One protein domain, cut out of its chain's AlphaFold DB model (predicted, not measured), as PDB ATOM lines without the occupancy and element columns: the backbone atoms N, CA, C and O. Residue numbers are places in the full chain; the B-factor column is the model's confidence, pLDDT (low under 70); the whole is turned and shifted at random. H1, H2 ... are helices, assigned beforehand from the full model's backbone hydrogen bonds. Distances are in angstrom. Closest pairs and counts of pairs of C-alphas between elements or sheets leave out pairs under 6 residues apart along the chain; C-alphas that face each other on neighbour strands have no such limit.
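This is residues 12 to 54 and 158 to 218 of the 239 residues of an uncharacterized protein of Curtobacterium sp. MCBA15_001 (UniProt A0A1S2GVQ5). The two longest helices, H6 and H4, meet near one end as a V, and H5 spans its open side. Small H1 and H2 pack on H4, and H3 on H6. The printed part has 104 residues with six named helices, H1 to H6, and no named strand: all helix, compact, radius of gyration of the C-alphas 13.4 A, spans 37 by 29 by 27 A.

Look first at H6, residues 198 to 218; its residues 210 to 218 alone touch H4, residues 166 to 183, at a steep tilt of 48 degrees, opposite ways, closest C-alphas Leu 217 and Leu 167, 6.1 A. H3, residues 38 to 44, touches H6, closest C-alphas Phe 40 and Leu 206, 7.1 A. H4 touches H1, residues 12 to 18, and H2, residues 30 to 34, closest C-alphas Leu 180 and Val 15, 6.8 A, and Ser 169 and Leu 33, 5.9 A. H5, residues 185 to 193, only just touches H4 and H6, each only at the corner, with 3 pairs of C-alphas within 8 A. Every O i to N i+4 pair is within hydrogen-bond range in H1 to H5, 14 of 17 in H6.

Find C-alpha 198 at (82.473, 109.899, 157.138); H6 runs 29.6 A to C-alpha 218 at (104.469, 106.540, 137.557), with a kink of 38 degrees near residue 212.

Residues 55 to 157 are cut out; C-alphas 54 and 158 are 17.2 A apart. The link H1 to H2 is long. Residues 12 to 31 and 183 to 199 are among those with pLDDT under 70.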
ATOM      1  N   PHE A  12      80.066 110.395 146.262       57.38
ATOM      2  CA  PHE A  12      80.449 109.929 144.928       57.38
ATOM      3  C   PHE A  12      79.343 110.087 143.879       57.38
ATOM      4  O   PHE A  12      79.636 110.334 142.705       57.38
ATOM      5  N   SER A  13      78.080 110.033 144.307       57.06
ATOM      6  CA  SER A  13      76.925 110.372 143.470       57.06
ATOM      7  C   SER A  13      76.872 111.874 143.185       57.06
ATOM      8  O   SER A  13      76.572 112.283 142.063       57.06
ATOM      9  N   VAL A  14      77.235 112.702 144.171       54.62
ATOM     10  CA  VAL A  14      77.342 114.160 144.015       54.62
ATOM     11  C   VAL A  14      78.504 114.532 143.089       54.62
ATOM     12  O   VAL A  14      78.326 115.369 142.205       54.62
ATOM     13  N   VAL A  15      79.665 113.879 143.225       56.25
ATOM     14  CA  VAL A  15      80.819 114.064 142.325       56.25
ATOM     15  C   VAL A  15      80.440 113.704 140.888       56.25
ATOM     16  O   VAL A  15      80.641 114.507 139.979       56.25
ATOM     17  N   GLY A  16      79.840 112.528 140.683       55.28
ATOM     18  CA  GLY A  16      79.401 112.076 139.361       55.28
ATOM     19  C   GLY A  16      78.372 113.014 138.724       55.28
ATOM     20  O   GLY A  16      78.468 113.323 137.537       55.28
ATOM     21  N   ALA A  17      77.428 113.538 139.511       55.72
ATOM     22  CA  ALA A  17      76.447 114.508 139.032       55.72
ATOM     23  C   ALA A  17      77.070 115.874 138.690       55.72
ATOM     24  O   ALA A  17      76.739 116.453 137.655       55.72
ATOM     25  N   ALA A  18      77.981 116.380 139.529       48.66
ATOM     26  CA  ALA A  18      78.634 117.679 139.353       48.66
ATOM     27  C   ALA A  18      79.548 117.729 138.120       48.66
ATOM     28  O   ALA A  18      79.722 118.789 137.522       48.66
ATOM     29  N   LEU A  19      80.114 116.588 137.722       52.03
ATOM     30  CA  LEU A  19      80.963 116.497 136.541       52.03
ATOM     31  C   LEU A  19      80.183 116.643 135.232       52.03
ATOM     32  O   LEU A  19      80.790 116.966 134.221       52.03
ATOM     33  N   GLY A  20      78.869 116.390 135.198       44.19
ATOM     34  CA  GLY A  20      78.098 116.375 133.943       44.19
ATOM     35  C   GLY A  20      78.571 115.325 132.922       44.19
ATOM     36  O   GLY A  20      78.032 115.246 131.819       44.19
ATOM     37  N   TYR A  21      79.552 114.504 133.299       40.47
ATOM     38  CA  TYR A  21      80.143 113.434 132.520       40.47
ATOM     39  C   TYR A  21      79.741 112.105 133.158       40.47
ATOM     40  O   TYR A  21      80.340 111.702 134.157       40.47
ATOM     41  N   PRO A  22      78.802 111.345 132.573       41.84
ATOM     42  CA  PRO A  22      79.051 109.922 132.496       41.84
ATOM     43  C   PRO A  22      80.367 109.790 131.722       41.84
ATOM     44  O   PRO A  22      80.411 110.166 130.551       41.84
ATOM     45  N   VAL A  23      81.456 109.364 132.368       40.12
ATOM     46  CA  VAL A  23      82.713 109.061 131.662       40.12
ATOM     47  C   VAL A  23      82.334 108.224 130.429       40.12
ATOM     48  O   VAL A  23      81.553 107.274 130.550       40.12
ATOM     49  N   GLY A  24      82.690 108.729 129.243       32.09
ATOM     50  CA  GLY A  24      81.990 108.448 127.985       32.09
ATOM     51  C   GLY A  24      81.761 106.958 127.730       32.09
ATOM     52  O   GLY A  24      82.686 106.167 127.841       32.09
ATOM     53  N   GLY A  25      80.518 106.601 127.383       32.09
ATOM     54  CA  GLY A  25      80.110 105.236 127.024       32.09
ATOM     55  C   GLY A  25      79.163 104.542 128.007       32.09
ATOM     56  O   GLY A  25      78.653 103.474 127.696       32.09
ATOM     57  N   GLY A  26      78.867 105.135 129.167       36.31
ATOM     58  CA  GLY A  26      77.986 104.476 130.142       36.31
ATOM     59  C   GLY A  26      78.064 104.979 131.576       36.31
ATOM     60  O   GLY A  26      77.314 104.483 132.404       36.31
ATOM     61  N   GLY A  27      78.907 105.972 131.874       42.41
ATOM     62  CA  GLY A  27      78.906 106.660 133.160       42.41
ATOM     63  C   GLY A  27      79.272 105.776 134.334       42.41
ATOM     64  O   GLY A  27      78.420 105.440 135.150       42.41
ATOM     65  N   ALA A  28      80.559 105.468 134.458       51.28
ATOM     66  CA  ALA A  28      81.099 104.945 135.699       51.28
ATOM     67  C   ALA A  28      80.817 105.931 136.845       51.28
ATOM     68  O   ALA A  28      81.230 107.093 136.787       51.28
ATOM     69  N   ALA A  29      80.105 105.480 137.879       63.53
ATOM     70  CA  ALA A  29      79.971 106.246 139.112       63.53
ATOM     71  C   ALA A  29      81.359 106.419 139.748       63.53
ATOM     72  O   ALA A  29      82.210 105.539 139.632       63.53
ATOM     73  N   VAL A  30      81.599 107.514 140.474       66.94
ATOM     74  CA  VAL A  30      82.897 107.711 141.151       66.94
ATOM     75  C   VAL A  30      83.178 106.593 142.165       66.94
ATOM     76  O   VAL A  30      84.336 106.235 142.357       66.94
ATOM     77  N   GLY A  31      82.131 105.946 142.695       69.38
ATOM     78  CA  GLY A  31      82.218 104.701 143.465       69.38
ATOM     79  C   GLY A  31      82.967 103.575 142.737       69.38
ATOM     80  O   GLY A  31      83.815 102.924 143.339       69.38
ATOM     81  N   ALA A  32      82.732 103.404 141.432       74.00
ATOM     82  CA  ALA A  32      83.408 102.401 140.607       74.00
ATOM     83  C   ALA A  32      84.872 102.760 140.312       74.00
ATOM     84  O   ALA A  32      85.681 101.874 140.062       74.00
ATOM     85  N   LEU A  33      85.226 104.052 140.345       78.94
ATOM     86  CA  LEU A  33      86.612 104.505 140.195       78.94
ATOM     87  C   LEU A  33      87.403 104.301 141.486       78.94
ATOM     88  O   LEU A  33      88.508 103.768 141.448       78.94
ATOM     89  N   VAL A  34      86.836 104.671 142.639       81.06
ATOM     90  CA  VAL A  34      87.496 104.431 143.932       81.06
ATOM     91  C   VAL A  34      87.552 102.944 144.275       81.06
ATOM     92  O   VAL A  34      88.462 102.521 144.980       81.06
ATOM     93  N   SER A  35      86.656 102.120 143.716       79.50
ATOM     94  CA  SER A  35      86.761 100.662 143.814       79.50
ATOM     95  C   SER A  35      87.894 100.062 142.962       79.50
ATOM     96  O   SER A  35      88.153  98.863 143.039       79.50
ATOM     97  N   GLN A  36      88.606 100.866 142.173       85.44
ATOM     98  CA  GLN A  36      89.860 100.446 141.540       85.44
ATOM     99  C   GLN A  36      91.085 100.759 142.405       85.44
ATOM    100  O   GLN A  36      92.204 100.555 141.949       85.44
ATOM    101  N   LEU A  37      90.908 101.295 143.618       91.00
ATOM    102  CA  LEU A  37      92.005 101.691 144.501       91.00
ATOM    103  C   LEU A  37      92.084 100.724 145.693       91.00
ATOM    104  O   LEU A  37      91.272 100.851 146.614       91.00
ATOM    105  N   PRO A  38      93.032  99.765 145.711       91.81
ATOM    106  CA  PRO A  38      93.117  98.755 146.766       91.81
ATOM    107  C   PRO A  38      93.145  99.336 148.187       91.81
ATOM    108  O   PRO A  38      92.420  98.859 149.055       91.81
ATOM    109  N   GLU A  39      93.902 100.410 148.435       91.00
ATOM    110  CA  GLU A  39      93.996 101.034 149.765       91.00
ATOM    111  C   GLU A  39      92.654 101.583 150.240       91.00
ATOM    112  O   GLU A  39      92.295 101.424 151.405       91.00
ATOM    113  N   PHE A  40      91.883 102.185 149.332       89.25
ATOM    114  CA  PHE A  40      90.564 102.709 149.666       89.25
ATOM    115  C   PHE A  40      89.622 101.588 150.116       89.25
ATOM    116  O   PHE A  40      88.798 101.772 151.009       89.25
ATOM    117  N   GLN A  41      89.765 100.405 149.522       86.75
ATOM    118  CA  GLN A  41      88.944  99.238 149.833       86.75
ATOM    119  C   GLN A  41      89.344  98.577 151.134       86.75
ATOM    120  O   GLN A  41      88.476  98.124 151.876       86.75
ATOM    121  N   TYR A  42      90.641  98.526 151.420       87.56
ATOM    122  CA  TYR A  42      91.124  98.027 152.698       87.56
ATOM    123  C   TYR A  42      90.657  98.905 153.857       87.56
ATOM    124  O   TYR A  42      90.268  98.369 154.892       87.56
ATOM    125  N   GLU A  43      90.630 100.226 153.664       89.25
ATOM    126  CA  GLU A  43      90.221 101.165 154.709       89.25
ATOM    127  C   GLU A  43      88.694 101.261 154.857       89.25
ATOM    128  O   GLU A  43      88.158 101.199 155.963       89.25
ATOM    129  N   PHE A  44      87.959 101.400 153.749       83.50
ATOM    130  CA  PHE A  44      86.529 101.739 153.781       83.50
ATOM    131  C   PHE A  44      85.596 100.640 153.268       83.50
ATOM    132  O   PHE A  44      84.373 100.815 153.308       83.50
ATOM    133  N   GLY A  45      86.144  99.518 152.805       82.06
ATOM    134  CA  GLY A  45      85.391  98.427 152.200       82.06
ATOM    135  C   GLY A  45      84.887  98.736 150.788       82.06
ATOM    136  O   GLY A  45      85.317  99.671 150.111       82.06
ATOM    137  N   VAL A  46      83.945  97.913 150.332       74.88
ATOM    138  CA  VAL A  46      83.297  98.060 149.024       74.88
ATOM    139  C   VAL A  46      82.303  99.227 149.040       74.88
ATOM    140  O   VAL A  46      81.396  99.277 149.872       74.88
ATOM    141  N   VAL A  47      82.434 100.143 148.077       69.25
ATOM    142  CA  VAL A  47      81.517 101.279 147.880       69.25
ATOM    143  C   VAL A  47      80.451 100.921 146.856       69.25
ATOM    144  O   VAL A  47      80.767 100.392 145.797       69.25
ATOM    145  N   GLY A  48      79.182 101.219 147.150       67.31
ATOM    146  CA  GLY A  48      78.093 101.123 146.168       67.31
ATOM    147  C   GLY A  48      77.816  99.717 145.617       67.31
ATOM    148  O   GLY A  48      77.122  99.592 144.615       67.31
ATOM    149  N   GLY A  49      78.350  98.663 146.246       72.38
ATOM    150  CA  GLY A  49      78.287  97.295 145.715       72.38
ATOM    151  C   GLY A  49      79.222  97.043 144.526       72.38
ATOM    152  O   GLY A  49      79.075  96.030 143.842       72.38
ATOM    153  N   GLU A  50      80.171  97.948 144.272       81.88
ATOM    154  CA  GLU A  50      81.156  97.798 143.205       81.88
ATOM    155  C   GLU A  50      82.185  96.717 143.527       81.88
ATOM    156  O   GLU A  50      82.550  96.481 144.678       81.88
ATOM    157  N   LEU A  51      82.669  96.030 142.499       86.06
ATOM    158  CA  LEU A  51      83.631  94.958 142.713       86.06
ATOM    159  C   LEU A  51      85.019  95.516 143.060       86.06
ATOM    160  O   LEU A  51      85.437  96.512 142.459       86.06
ATOM    161  N   PRO A  52      85.730  94.886 144.013       90.19
ATOM    162  CA  PRO A  52      87.077  95.278 144.375       90.19
ATOM    163  C   PRO A  52      88.174  94.647 143.534       90.19
ATOM    164  O   PRO A  52      87.954  93.640 142.875       90.19
ATOM    165  N   ALA A  53      89.377  95.217 143.596       91.69
ATOM    166  CA  ALA A  53      90.557  94.558 143.052       91.69
ATOM    167  C   ALA A  53      90.888  93.308 143.886       91.69
ATOM    168  O   ALA A  53      90.831  93.326 145.118       91.69
ATOM    169  N   LEU A  54      91.252  92.211 143.222       91.88
ATOM    170  CA  LEU A  54      91.583  90.947 143.877       91.88
ATOM    171  C   LEU A  54      93.094  90.777 143.971       91.88
ATOM    172  O   LEU A  54      93.792  90.818 142.960       91.88
ATOM    173  N   ALA A 158      81.801  99.497 134.566       68.62
ATOM    174  CA  ALA A 158      80.636  99.502 133.687       68.62
ATOM    175  C   ALA A 158      80.814 100.485 132.512       68.62
ATOM    176  O   ALA A 158      81.107 101.665 132.714       68.62
ATOM    177  N   GLY A 159      80.609  99.989 131.289       64.38
ATOM    178  CA  GLY A 159      80.796 100.753 130.051       64.38
ATOM    179  C   GLY A 159      82.199 100.662 129.442       64.38
ATOM    180  O   GLY A 159      82.405 101.238 128.378       64.38
ATOM    181  N   LEU A 160      83.133  99.942 130.075       68.81
ATOM    182  CA  LEU A 160      84.444  99.613 129.513       68.81
ATOM    183  C   LEU A 160      84.552  98.107 129.246       68.81
ATOM    184  O   LEU A 160      84.140  97.285 130.069       68.81
ATOM    185  N   ASP A 161      85.132  97.758 128.099       68.06
ATOM    186  CA  ASP A 161      85.394  96.365 127.711       68.06
ATOM    187  C   ASP A 161      86.638  95.788 128.413       68.06
ATOM    188  O   ASP A 161      86.774  94.572 128.562       68.06
ATOM    189  N   GLU A 162      87.512  96.664 128.909       74.19
ATOM    190  CA  GLU A 162      88.765  96.341 129.596       74.19
ATOM    191  C   GLU A 162      88.808  96.981 130.990       74.19
ATOM    192  O   GLU A 162      88.081  97.934 131.293       74.19
ATOM    193  N   GLU A 163      89.650  96.438 131.867       80.38
ATOM    194  CA  GLU A 163      89.953  97.071 133.146       80.38
ATOM    195  C   GLU A 163      90.768  98.363 132.961       80.38
ATOM    196  O   GLU A 163      91.617  98.465 132.075       80.38
ATOM    197  N   LEU A 164      90.531  99.362 133.818       81.38
ATOM    198  CA  LEU A 164      91.338 100.583 133.799       81.38
ATOM    199  C   LEU A 164      92.727 100.322 134.369       81.38
ATOM    200  O   LEU A 164      92.886  99.660 135.398       81.38
ATOM    201  N   HIS A 165      93.737 100.939 133.756       83.25
ATOM    202  CA  HIS A 165      95.065 100.965 134.350       83.25
ATOM    203  C   HIS A 165      95.012 101.712 135.698       83.25
ATOM    204  O   HIS A 165      94.424 102.797 135.755       83.25
ATOM    205  N   PRO A 166      95.660 101.238 136.778       87.94
ATOM    206  CA  PRO A 166      95.525 101.886 138.084       87.94
ATOM    207  C   PRO A 166      95.953 103.361 138.118       87.94
ATOM    208  O   PRO A 166      95.329 104.182 138.790       87.94
ATOM    209  N   LEU A 167      96.973 103.730 137.333       87.62
ATOM    210  CA  LEU A 167      97.361 105.134 137.145       87.62
ATOM    211  C   LEU A 167      96.239 105.978 136.505       87.62
ATOM    212  O   LEU A 167      96.027 107.122 136.906       87.62
ATOM    213  N   GLN A 168      95.487 105.419 135.549       84.75
ATOM    214  CA  GLN A 168      94.326 106.087 134.946       84.75
ATOM    215  C   GLN A 168      93.196 106.243 135.967       84.75
ATOM    216  O   GLN A 168      92.588 107.311 136.038       84.75
ATOM    217  N   SER A 169      92.952 105.223 136.797       87.06
ATOM    218  CA  SER A 169      91.975 105.287 137.891       87.06
ATOM    219  C   SER A 169      92.293 106.436 138.852       87.06
ATOM    220  O   SER A 169      91.429 107.274 139.114       87.06
ATOM    221  N   TRP A 170      93.548 106.551 139.299       90.19
ATOM    222  CA  TRP A 170      93.994 107.675 140.130       90.19
ATOM    223  C   TRP A 170      93.839 109.026 139.435       90.19
ATOM    224  O   TRP A 170      93.347 109.977 140.044       90.19
ATOM    225  N   TRP A 171      94.220 109.124 138.159       87.56
ATOM    226  CA  TRP A 171      94.070 110.364 137.400       87.56
ATOM    227  C   TRP A 171      92.606 110.805 137.319       87.56
ATOM    228  O   TRP A 171      92.310 111.972 137.573       87.56
ATOM    229  N   LEU A 172      91.680 109.883 137.041       84.50
ATOM    230  CA  LEU A 172      90.245 110.175 136.986       84.50
ATOM    231  C   LEU A 172      89.692 110.608 138.348       84.50
ATOM    232  O   LEU A 172      88.932 111.575 138.409       84.50
ATOM    233  N   VAL A 173      90.099 109.951 139.438       84.62
ATOM    234  CA  VAL A 173      89.697 110.331 140.804       84.62
ATOM    235  C   VAL A 173      90.199 111.736 141.148       84.62
ATOM    236  O   VAL A 173      89.416 112.590 141.565       84.62
ATOM    237  N   LEU A 174      91.482 112.025 140.922       87.62
ATOM    238  CA  LEU A 174      92.060 113.345 141.198       87.62
ATOM    239  C   LEU A 174      91.477 114.432 140.291       87.62
ATOM    240  O   LEU A 174      91.241 115.558 140.737       87.62
ATOM    241  N   HIS A 175      91.197 114.104 139.031       82.44
ATOM    242  CA  HIS A 175      90.531 115.003 138.098       82.44
ATOM    243  C   HIS A 175      89.111 115.346 138.566       82.44
ATOM    244  O   HIS A 175      88.740 116.523 138.599       82.44
ATOM    245  N   ALA A 176      88.350 114.340 139.001       77.00
ATOM    246  CA  ALA A 176      87.015 114.504 139.560       77.00
ATOM    247  C   ALA A 176      87.022 115.419 140.798       77.00
ATOM    248  O   ALA A 176      86.254 116.385 140.867       77.00
ATOM    249  N   LEU A 177      87.947 115.179 141.734       78.81
ATOM    250  CA  LEU A 177      88.145 116.027 142.913       78.81
ATOM    251  C   LEU A 177      88.564 117.457 142.523       78.81
ATOM    252  O   LEU A 177      88.044 118.433 143.065       78.81
ATOM    253  N   SER A 178      89.442 117.617 141.531       80.50
ATOM    254  CA  SER A 178      89.838 118.935 141.022       80.50
ATOM    255  C   SER A 178      88.652 119.704 140.430       80.50
ATOM    256  O   SER A 178      88.501 120.893 140.715       80.50
ATOM    257  N   ILE A 179      87.782 119.067 139.639       74.06
ATOM    258  CA  ILE A 179      86.589 119.738 139.095       74.06
ATOM    259  C   ILE A 179      85.649 120.175 140.219       74.06
ATOM    260  O   ILE A 179      85.210 121.327 140.217       74.06
ATOM    261  N   LEU A 180      85.404 119.319 141.212       70.25
ATOM    262  CA  LEU A 180      84.581 119.677 142.368       70.25
ATOM    263  C   LEU A 180      85.076 120.934 143.077       70.25
ATOM    264  O   LEU A 180      84.296 121.850 143.340       70.25
ATOM    265  N   THR A 181      86.381 121.002 143.350       72.12
ATOM    266  CA  THR A 181      86.960 122.149 144.063       72.12
ATOM    267  C   THR A 181      86.813 123.468 143.298       72.12
ATOM    268  O   THR A 181      86.748 124.527 143.932       72.12
ATOM    269  N   ARG A 182      86.744 123.415 141.959       70.31
ATOM    270  CA  ARG A 182      86.687 124.588 141.072       70.31
ATOM    271  C   ARG A 182      85.273 125.023 140.704       70.31
ATOM    272  O   ARG A 182      85.031 126.222 140.617       70.31
ATOM    273  N   TYR A 183      84.369 124.079 140.452       65.12
ATOM    274  CA  TYR A 183      83.112 124.367 139.752       65.12
ATOM    275  C   TYR A 183      81.850 124.136 140.586       65.12
ATOM    276  O   TYR A 183      80.768 124.511 140.143       65.12
ATOM    277  N   ALA A 184      81.964 123.589 141.799       62.34
ATOM    278  CA  ALA A 184      80.813 123.320 142.657       62.34
ATOM    279  C   ALA A 184      80.965 123.976 144.048       62.34
ATOM    280  O   ALA A 184      81.117 123.275 145.046       62.34
ATOM    281  N   PRO A 185      80.945 125.321 144.155       61.97
ATOM    282  CA  PRO A 185      81.171 126.031 145.421       61.97
ATOM    283  C   PRO A 185      80.112 125.732 146.500       61.97
ATOM    284  O   PRO A 185      80.447 125.662 147.685       61.97
ATOM    285  N   ASP A 186      78.860 125.478 146.108       61.94
ATOM    286  CA  ASP A 186      77.781 125.111 147.038       61.94
ATOM    287  C   ASP A 186      77.956 123.678 147.574       61.94
ATOM    288  O   ASP A 186      77.811 123.433 148.772       61.94
ATOM    289  N   VAL A 187      78.379 122.747 146.709       61.56
ATOM    290  CA  VAL A 187      78.750 121.372 147.086       61.56
ATOM    291  C   VAL A 187      79.999 121.372 147.961       61.56
ATOM    292  O   VAL A 187      80.045 120.668 148.958       61.56
ATOM    293  N   ARG A 188      80.993 122.206 147.643       59.06
ATOM    294  CA  ARG A 188      82.196 122.412 148.458       59.06
ATOM    295  C   ARG A 188      81.833 122.883 149.861       59.06
ATOM    296  O   ARG A 188      82.399 122.392 150.829       59.06
ATOM    297  N   THR A 189      80.886 123.812 149.973       59.72
ATOM    298  CA  THR A 189      80.417 124.291 151.274       59.72
ATOM    299  C   THR A 189      79.686 123.179 152.013       59.72
ATOM    300  O   THR A 189      79.978 122.976 153.180       59.72
ATOM    301  N   GLN A 190      78.832 122.385 151.362       58.09
ATOM    302  CA  GLN A 190      78.207 121.223 152.009       58.09
ATOM    303  C   GLN A 190      79.238 120.171 152.447       58.09
ATOM    304  O   GLN A 190      79.248 119.813 153.617       58.09
ATOM    305  N   MET A 191      80.166 119.759 151.579       55.78
ATOM    306  CA  MET A 191      81.240 118.804 151.893       55.78
ATOM    307  C   MET A 191      82.117 119.264 153.069       55.78
ATOM    308  O   MET A 191      82.505 118.447 153.894       55.78
ATOM    309  N   LEU A 192      82.413 120.567 153.163       55.38
ATOM    310  CA  LEU A 192      83.227 121.150 154.237       55.38
ATOM    311  C   LEU A 192      82.426 121.494 155.502       55.38
ATOM    312  O   LEU A 192      83.004 121.529 156.580       55.38
ATOM    313  N   THR A 193      81.120 121.762 155.393       52.81
ATOM    314  CA  THR A 193      80.231 122.048 156.542       52.81
ATOM    315  C   THR A 193      79.759 120.756 157.210       52.81
ATOM    316  O   THR A 193      79.416 120.750 158.388       52.81
ATOM    317  N   ILE A 194      79.827 119.629 156.498       48.53
ATOM    318  CA  ILE A 194      79.729 118.266 157.036       48.53
ATOM    319  C   ILE A 194      81.064 117.896 157.732       48.53
ATOM    320  O   ILE A 194      81.575 116.785 157.647       48.53
ATOM    321  N   SER A 195      81.660 118.842 158.456       48.84
ATOM    322  CA  SER A 195      82.962 118.752 159.130       48.84
ATOM    323  C   SER A 195      83.016 117.753 160.302       48.84
ATOM    324  O   SER A 195      83.957 117.783 161.085       48.84
ATOM    325  N   GLU A 196      82.041 116.844 160.413       52.25
ATOM    326  CA  GLU A 196      82.034 115.721 161.363       52.25
ATOM    327  C   GLU A 196      81.658 114.364 160.725       52.25
ATOM    328  O   GLU A 196      81.532 113.374 161.444       52.25
ATOM    329  N   SER A 197      81.470 114.257 159.398       55.97
ATOM    330  CA  SER A 197      80.954 113.023 158.782       55.97
ATOM    331  C   SER A 197      81.947 112.313 157.858       55.97
ATOM    332  O   SER A 197      82.776 112.914 157.179       55.97
ATOM    333  N   ARG A 198      81.798 110.986 157.865       64.25
ATOM    334  CA  ARG A 198      82.473 109.899 157.138       64.25
ATOM    335  C   ARG A 198      83.056 110.219 155.749       64.25
ATOM    336  O   ARG A 198      84.004 109.553 155.339       64.25
ATOM    337  N   ASP A 199      82.523 111.198 155.031       67.88
ATOM    338  CA  ASP A 199      82.952 111.544 153.673       67.88
ATOM    339  C   ASP A 199      84.197 112.442 153.624       67.88
ATOM    340  O   ASP A 199      85.031 112.272 152.733       67.88
ATOM    341  N   ALA A 200      84.384 113.338 154.598       70.38
ATOM    342  CA  ALA A 200      85.587 114.171 154.674       70.38
ATOM    343  C   ALA A 200      86.840 113.308 154.895       70.38
ATOM    344  O   ALA A 200      87.831 113.463 154.182       70.38
ATOM    345  N   SER A 201      86.747 112.324 155.797       79.00
ATOM    346  CA  SER A 201      87.824 111.363 156.067       79.00
ATOM    347  C   SER A 201      88.188 110.524 154.839       79.00
ATOM    348  O   SER A 201      89.355 110.214 154.635       79.00
ATOM    349  N   ARG A 202      87.214 110.184 153.981       83.62
ATOM    350  CA  ARG A 202      87.459 109.450 152.727       83.62
ATOM    351  C   ARG A 202      88.200 110.292 151.693       83.62
ATOM    352  O   ARG A 202      89.102 109.781 151.037       83.62
ATOM    353  N   ILE A 203      87.833 111.568 151.538       80.62
ATOM    354  CA  ILE A 203      88.546 112.485 150.635       80.62
ATOM    355  C   ILE A 203      89.965 112.730 151.143       80.62
ATOM    356  O   ILE A 203      90.907 112.669 150.358       80.62
ATOM    357  N   GLU A 204      90.118 113.001 152.439       84.56
ATOM    358  CA  GLU A 204      91.426 113.202 153.063       84.56
ATOM    359  C   GLU A 204      92.317 111.977 152.856       84.56
ATOM    360  O   GLU A 204      93.425 112.119 152.344       84.56
ATOM    361  N   PHE A 205      91.796 110.778 153.122       89.88
ATOM    362  CA  PHE A 205      92.499 109.526 152.860       89.88
ATOM    363  C   PHE A 205      92.915 109.379 151.392       89.88
ATOM    364  O   PHE A 205      94.052 109.004 151.115       89.88
ATOM    365  N   LEU A 206      92.023 109.673 150.435       89.88
ATOM    366  CA  LEU A 206      92.346 109.598 149.006       89.88
ATOM    367  C   LEU A 206      93.471 110.565 148.630       89.88
ATOM    368  O   LEU A 206      94.383 110.182 147.902       89.88
ATOM    369  N   LEU A 207      93.410 111.807 149.114       91.12
ATOM    370  CA  LEU A 207      94.421 112.823 148.830       91.12
ATOM    371  C   LEU A 207      95.767 112.478 149.477       91.12
ATOM    372  O   LEU A 207      96.791 112.611 148.813       91.12
ATOM    373  N   ASP A 208      95.765 112.005 150.722       94.06
ATOM    374  CA  ASP A 208      96.974 111.569 151.427       94.06
ATOM    375  C   ASP A 208      97.604 110.346 150.747       94.06
ATOM    376  O   ASP A 208      98.789 110.338 150.410       94.06
ATOM    377  N   THR A 209      96.782 109.350 150.403       95.06
ATOM    378  CA  THR A 209      97.235 108.153 149.683       95.06
ATOM    379  C   THR A 209      97.820 108.519 148.320       95.06
ATOM    380  O   THR A 209      98.882 108.007 147.958       95.06
ATOM    381  N   ALA A 210      97.195 109.447 147.585       94.88
ATOM    382  CA  ALA A 210      97.666 109.882 146.272       94.88
ATOM    383  C   ALA A 210      99.103 110.428 146.297       94.88
ATOM    384  O   ALA A 210      99.836 110.225 145.326       94.88
ATOM    385  N   LEU A 211      99.524 111.074 147.395       95.12
ATOM    386  CA  LEU A 211     100.884 111.608 147.548       95.12
ATOM    387  C   LEU A 211     101.961 110.518 147.481       95.12
ATOM    388  O   LEU A 211     103.089 110.810 147.092       95.12
ATOM    389  N   SER A 212     101.622 109.278 147.843       95.19
ATOM    390  CA  SER A 212     102.538 108.135 147.774       95.19
ATOM    391  C   SER A 212     102.242 107.202 146.598       95.19
ATOM    392  O   SER A 212     103.167 106.782 145.906       95.19
ATOM    393  N   ALA A 213     100.965 106.919 146.328       94.81
ATOM    394  CA  ALA A 213     100.555 105.954 145.316       94.81
ATOM    395  C   ALA A 213     100.862 106.436 143.892       94.81
ATOM    396  O   ALA A 213     101.417 105.684 143.099       94.81
ATOM    397  N   VAL A 214     100.550 107.693 143.557       94.75
ATOM    398  CA  VAL A 214     100.721 108.191 142.180       94.75
ATOM    399  C   VAL A 214     102.192 108.233 141.749       94.75
ATOM    400  O   VAL A 214     102.483 107.718 140.670       94.75
ATOM    401  N   PRO A 215     103.141 108.777 142.542       95.25
ATOM    402  CA  PRO A 215     104.556 108.745 142.170       95.25
ATOM    403  C   PRO A 215     105.102 107.326 141.998       95.25
ATOM    404  O   PRO A 215     105.877 107.083 141.077       95.25
ATOM    405  N   GLU A 216     104.685 106.391 142.858       94.62
ATOM    406  CA  GLU A 216     105.090 104.990 142.751       94.62
ATOM    407  C   GLU A 216     104.561 104.362 141.459       94.62
ATOM    408  O   GLU A 216     105.343 103.787 140.715       94.62
ATOM    409  N   LEU A 217     103.281 104.555 141.129       93.12
ATOM    410  CA  LEU A 217     102.694 104.044 139.886       93.12
ATOM    411  C   LEU A 217     103.338 104.643 138.632       93.12
ATOM    412  O   LEU A 217     103.491 103.946 137.635       93.12
ATOM    413  N   ILE A 218     103.724 105.921 138.663       93.19
ATOM    414  CA  ILE A 218     104.469 106.540 137.557       93.19
ATOM    415  C   ILE A 218     105.833 105.862 137.397       93.19
ATOM    416  O   ILE A 218     106.219 105.555 136.274       93.19
TER     417      ILE A 218